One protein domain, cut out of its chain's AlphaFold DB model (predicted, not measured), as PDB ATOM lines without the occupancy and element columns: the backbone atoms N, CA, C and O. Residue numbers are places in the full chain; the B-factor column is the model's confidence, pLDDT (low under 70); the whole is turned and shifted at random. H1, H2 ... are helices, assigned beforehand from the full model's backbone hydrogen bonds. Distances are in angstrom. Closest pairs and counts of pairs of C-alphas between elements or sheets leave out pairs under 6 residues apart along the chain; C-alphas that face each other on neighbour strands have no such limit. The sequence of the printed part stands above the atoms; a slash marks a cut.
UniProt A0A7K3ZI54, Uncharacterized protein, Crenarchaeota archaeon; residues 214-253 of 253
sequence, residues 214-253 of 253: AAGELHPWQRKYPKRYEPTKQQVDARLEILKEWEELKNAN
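AT A GLANCE: This is residues 214 to 253 of the 253 residues of an uncharacterized protein of Crenarchaeota archaeon (UniProt A0A7K3ZI54). One longer helix, H3, makes one long side of a small elongated domain, and the rest of the printed part, residues 214 to 241, lies across from it as a narrow loop. Residues 214 to 219 run along the length to the short helix H1, and residues 225 to 232 fold back to the short helix H2 near the other end, where a turn leads into H3. The printed part has 40 residues, with three named helices in the order H1, H2, H3 and no named strand; its class is all helix. It is compact, with a radius of gyration of the C-alphas of 9.0 A, and spans 25 by 16 by 12 A.

HOW THE PARTS SIT: H3, residues 242 to 252, and H1, residues 220 to 224, only just touch, with 3 pairs of C-alphas within 8 A; their closest C-alphas, those of Arg 223 and Leu 249, are 6.8 A apart. H2, residues 233 to 238, and H3 touch only at the corner by their link, and only just, with 3 pairs of C-alphas within 8 A. Their closest C-alphas, those of Val 236 and Ile 242, are 6.3 A apart. H2 and H3 run opposite ways at a steep tilt of 62 degrees. H1 and H2 are apart. In H1, H2 and H3, every O i to N i+4 pair is within hydrogen-bond range.

IN THESE COORDINATES: H3 is 15.3 A long from first to last C-alpha, from Ile 242 at (7.950, 3.607, -49.526) to Ala 252 at (1.861, -8.777, -42.909). H2 measures 8.4 A from Lys 233 to Ala 238. H1 measures 6.2 A and begins at Pro 220, with its C-alpha at (16.507, -6.535, -48.535).

THE WHOLE: The two C-alphas farthest apart, those of Ala 214 and Asn 253, the chain's last residue, are 26.0 A apart. The printed part has no cut. The link from H2 to H3 is tight and that from H1 to H2 is short. The mean pLDDT of the printed part is 80.4; residues 221, 224 to 225, 228 to 229 and 253 are under 70.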
ATOM      1  N   ALA A 214      19.056   6.089 -52.803       78.75
ATOM      2  CA  ALA A 214      18.768   7.268 -53.618       78.75
ATOM      3  C   ALA A 214      17.484   7.130 -54.452       78.75
ATOM      4  O   ALA A 214      16.863   8.138 -54.774       78.75
ATOM      5  N   ALA A 215      17.084   5.904 -54.793       85.06
ATOM      6  CA  ALA A 215      15.846   5.614 -55.512       85.06
ATOM      7  C   ALA A 215      14.609   5.501 -54.597       85.06
ATOM      8  O   ALA A 215      13.497   5.340 -55.098       85.06
ATOM      9  N   GLY A 216      14.769   5.559 -53.268       86.81
ATOM     10  CA  GLY A 216      13.655   5.350 -52.340       86.81
ATOM     11  C   GLY A 216      13.114   3.918 -52.375       86.81
ATOM     12  O   GLY A 216      11.902   3.686 -52.317       86.81
ATOM     13  N   GLU A 217      14.004   2.933 -52.500       88.75
ATOM     14  CA  GLU A 217      13.664   1.508 -52.520       88.75
ATOM     15  C   GLU A 217      14.017   0.817 -51.206       88.75
ATOM     16  O   GLU A 217      15.085   1.056 -50.644       88.75
ATOM     17  N   LEU A 218      13.163  -0.109 -50.745       81.56
ATOM     18  CA  LEU A 218      13.447  -0.890 -49.540       81.56
ATOM     19  C   LEU A 218      14.621  -1.835 -49.763       81.56
ATOM     20  O   LEU A 218      14.616  -2.677 -50.674       81.56
ATOM     21  N   HIS A 219      15.571  -1.771 -48.841       79.00
ATOM     22  CA  HIS A 219      16.678  -2.696 -48.774       79.00
ATOM     23  C   HIS A 219      16.208  -4.116 -48.425       79.00
ATOM     24  O   HIS A 219      15.180  -4.289 -47.759       79.00
ATOM     25  N   PRO A 220      16.962  -5.171 -48.791       71.88
ATOM     26  CA  PRO A 220      16.507  -6.535 -48.535       71.88
ATOM     27  C   PRO A 220      16.350  -6.844 -47.038       71.88
ATOM     28  O   PRO A 220      15.490  -7.643 -46.671       71.88
ATOM     29  N   TRP A 221      17.103  -6.176 -46.155       63.94
ATOM     30  CA  TRP A 221      16.912  -6.308 -44.709       63.94
ATOM     31  C   TRP A 221      15.650  -5.633 -44.179       63.94
ATOM     32  O   TRP A 221      15.032  -6.170 -43.263       63.94
ATOM     33  N   GLN A 222      15.247  -4.498 -44.752       73.00
ATOM     34  CA  GLN A 222      13.997  -3.821 -44.395       73.00
ATOM     35  C   GLN A 222      12.794  -4.664 -44.824       73.00
ATOM     36  O   GLN A 222      11.830  -4.784 -44.079       73.00
ATOM     37  N   ARG A 223      12.882  -5.332 -45.983       79.94
ATOM     38  CA  ARG A 223      11.854  -6.283 -46.442       79.94
ATOM     39  C   ARG A 223      11.767  -7.517 -45.549       79.94
ATOM     40  O   ARG A 223      10.675  -7.993 -45.267       79.94
ATOM     41  N   LYS A 224      12.918  -8.033 -45.112       67.38
ATOM     42  CA  LYS A 224      12.989  -9.230 -44.268       67.38
ATOM     43  C   LYS A 224      12.579  -8.957 -42.816       67.38
ATOM     44  O   LYS A 224      12.019  -9.841 -42.178       67.38
ATOM     45  N   TYR A 225      12.856  -7.760 -42.291       59.91
ATOM     46  CA  TYR A 225      12.612  -7.391 -40.889       59.91
ATOM     47  C   TYR A 225      11.993  -5.987 -40.739       59.91
ATOM     48  O   TYR A 225      12.576  -5.111 -40.089       59.91
ATOM     49  N   PRO A 226      10.791  -5.759 -41.287       74.81
ATOM     50  CA  PRO A 226      10.183  -4.429 -41.353       74.81
ATOM     51  C   PRO A 226       9.880  -3.838 -39.969       74.81
ATOM     52  O   PRO A 226      10.061  -2.647 -39.755       74.81
ATOM     53  N   LYS A 227       9.536  -4.659 -38.966       70.19
ATOM     54  CA  LYS A 227       9.305  -4.192 -37.581       70.19
ATOM     55  C   LYS A 227      10.545  -3.594 -36.905       70.19
ATOM     56  O   LYS A 227      10.400  -2.901 -35.903       70.19
ATOM     57  N   ARG A 228      11.744  -3.901 -37.408       54.03
ATOM     58  CA  ARG A 228      13.025  -3.553 -36.775       54.03
ATOM     59  C   ARG A 228      13.796  -2.481 -37.538       54.03
ATOM     60  O   ARG A 228      14.558  -1.746 -36.922       54.03
ATOM     61  N   TYR A 229      13.605  -2.406 -38.854       62.69
ATOM     62  CA  TYR A 229      14.288  -1.448 -39.715       62.69
ATOM     63  C   TYR A 229      13.262  -0.673 -40.523       62.69
ATOM     64  O   TYR A 229      12.695  -1.188 -41.489       62.69
ATOM     65  N   GLU A 230      13.034   0.562 -40.097       79.00
ATOM     66  CA  GLU A 230      12.183   1.509 -40.807       79.00
ATOM     67  C   GLU A 230      12.921   2.052 -42.049       79.00
ATOM     68  O   GLU A 230      14.159   1.967 -42.124       79.00
ATOM     69  N   PRO A 231      12.199   2.577 -43.054       82.19
ATOM     70  CA  PRO A 231      12.793   3.333 -44.147       82.19
ATOM     71  C   PRO A 231      13.625   4.495 -43.603       82.19
ATOM     72  O   PRO A 231      13.212   5.188 -42.673       82.19
ATOM     73  N   THR A 232      14.805   4.723 -44.172       79.44
ATOM     74  CA  THR A 232      15.626   5.869 -43.790       79.44
ATOM     75  C   THR A 232      14.977   7.153 -44.282       79.44
ATOM     76  O   THR A 232      14.237   7.165 -45.267       79.44
ATOM     77  N   LYS A 233      15.311   8.278 -43.641       77.88
ATOM     78  CA  LYS A 233      14.850   9.589 -44.100       77.88
ATOM     79  C   LYS A 233      15.184   9.826 -45.578       77.88
ATOM     80  O   LYS A 233      14.341  10.315 -46.309       77.88
ATOM     81  N   GLN A 234      16.373   9.422 -46.029       79.50
ATOM     82  CA  GLN A 234      16.781   9.577 -47.425       79.50
ATOM     83  C   GLN A 234      15.889   8.779 -48.386       79.50
ATOM     84  O   GLN A 234      15.514   9.301 -49.432       79.50
ATOM     85  N   GLN A 235      15.512   7.550 -48.025       83.69
ATOM     86  CA  GLN A 235      14.588   6.743 -48.824       83.69
ATOM     87  C   GLN A 235      13.185   7.364 -48.881       83.69
ATOM     88  O   GLN A 235      12.565   7.381 -49.941       83.69
ATOM     89  N   VAL A 236      12.696   7.886 -47.752       86.50
ATOM     90  CA  VAL A 236      11.379   8.542 -47.648       86.50
ATOM     91  C   VAL A 236      11.349   9.853 -48.430       86.50
ATOM     92  O   VAL A 236      10.405  10.095 -49.177       86.50
ATOM     93  N   ASP A 237      12.395  10.668 -48.298       85.06
ATOM     94  CA  ASP A 237      12.547  11.930 -49.023       85.06
ATOM     95  C   ASP A 237      12.650  11.685 -50.542       85.06
ATOM     96  O   ASP A 237      12.166  12.495 -51.330       85.06
ATOM     97  N   ALA A 238      13.253  10.563 -50.958       86.44
ATOM     98  CA  ALA A 238      13.332  10.161 -52.362       86.44
ATOM     99  C   ALA A 238      12.001   9.618 -52.911       86.44
ATOM    100  O   ALA A 238      11.678   9.865 -54.075       86.44
ATOM    101  N   ARG A 239      11.228   8.879 -52.101       93.81
ATOM    102  CA  ARG A 239       9.934   8.302 -52.496       93.81
ATOM    103  C   ARG A 239       9.020   8.087 -51.288       93.81
ATOM    104  O   ARG A 239       9.133   7.083 -50.587       93.81
ATOM    105  N   LEU A 240       8.066   8.992 -51.080       87.12
ATOM    106  CA  LEU A 240       7.162   8.973 -49.921       87.12
ATOM    107  C   LEU A 240       6.324   7.684 -49.828       87.12
ATOM    108  O   LEU A 240       6.017   7.219 -48.729       87.12
ATOM    109  N   GLU A 241       5.991   7.068 -50.963       91.00
ATOM    110  CA  GLU A 241       5.192   5.839 -51.049       91.00
ATOM    111  C   GLU A 241       5.876   4.624 -50.404       91.00
ATOM    112  O   GLU A 241       5.198   3.661 -50.040       91.00
ATOM    113  N   ILE A 242       7.199   4.677 -50.191       91.75
ATOM    114  CA  ILE A 242       7.950   3.607 -49.526       91.75
ATOM    115  C   ILE A 242       7.457   3.351 -48.093       91.75
ATOM    116  O   ILE A 242       7.530   2.220 -47.616       91.75
ATOM    117  N   LEU A 243       6.930   4.378 -47.410       88.62
ATOM    118  CA  LEU A 243       6.380   4.235 -46.059       88.62
ATOM    119  C   LEU A 243       5.175   3.302 -46.059       88.62
ATOM    120  O   LEU A 243       5.081   2.428 -45.205       88.62
ATOM    121  N   LYS A 244       4.299   3.440 -47.058       91.12
ATOM    122  CA  LYS A 244       3.125   2.581 -47.200       91.12
ATOM    123  C   LYS A 244       3.532   1.141 -47.521       91.12
ATOM    124  O   LYS A 244       3.042   0.220 -46.878       91.12
ATOM    125  N   GLU A 245       4.472   0.951 -48.451       90.19
ATOM    126  CA  GLU A 245       5.016  -0.381 -48.776       90.19
ATOM    127  C   GLU A 245       5.628  -1.061 -47.544       90.19
ATOM    128  O   GLU A 245       5.451  -2.259 -47.315       90.19
ATOM    129  N   TRP A 246       6.353  -0.292 -46.733       92.00
ATOM    130  CA  TRP A 246       6.947  -0.785 -45.502       92.00
ATOM    131  C   TRP A 246       5.903  -1.095 -44.426       92.00
ATOM    132  O   TRP A 246       6.013  -2.137 -43.783       92.00
ATOM    133  N   GLU A 247       4.889  -0.248 -44.234       89.94
ATOM    134  CA  GLU A 247       3.800  -0.501 -43.283       89.94
ATOM    135  C   GLU A 247       3.010  -1.761 -43.651       89.94
ATOM    136  O   GLU A 247       2.711  -2.579 -42.779       89.94
ATOM    137  N   GLU A 248       2.729  -1.973 -44.936       91.62
ATOM    138  CA  GLU A 248       2.091  -3.196 -45.431       91.62
ATOM    139  C   GLU A 248       2.948  -4.433 -45.114       91.62
ATOM    140  O   GLU A 248       2.451  -5.406 -44.545       91.62
ATOM    141  N   LEU A 249       4.257  -4.373 -45.379       87.69
ATOM    142  CA  LEU A 249       5.213  -5.430 -45.021       87.69
ATOM    143  C   LEU A 249       5.314  -5.663 -43.504       87.69
ATOM    144  O   LEU A 249       5.463  -6.807 -43.063       87.69
ATOM    145  N   LYS A 250       5.255  -4.591 -42.706       87.62
ATOM    146  CA  LYS A 250       5.322  -4.620 -41.238       87.62
ATOM    147  C   LYS A 250       4.104  -5.288 -40.622       87.62
ATOM    148  O   LYS A 250       4.260  -5.976 -39.617       87.62
ATOM    149  N   ASN A 251       2.933  -5.075 -41.212       85.69
ATOM    150  CA  ASN A 251       1.658  -5.597 -40.728       85.69
ATOM    151  C   ASN A 251       1.350  -7.009 -41.252       85.69
ATOM    152  O   ASN A 251       0.531  -7.708 -40.661       85.69
ATOM    153  N   ALA A 252       1.992  -7.432 -42.346       76.94
ATOM    154  CA  ALA A 252       1.861  -8.777 -42.909       76.94
ATOM    155  C   ALA A 252       2.746  -9.841 -42.220       76.94
ATOM    156  O   ALA A 252       2.488 -11.033 -42.374       76.94
ATOM    157  N   ASN A 253       3.777  -9.414 -41.478       52.12
ATOM    158  CA  ASN A 253       4.668 -10.254 -40.657       52.12
ATOM    159  C   ASN A 253       4.471  -9.965 -39.162       52.12
ATOM    160  O   ASN A 253       5.116 -10.601 -38.298       52.12
TER     161      ASN A 253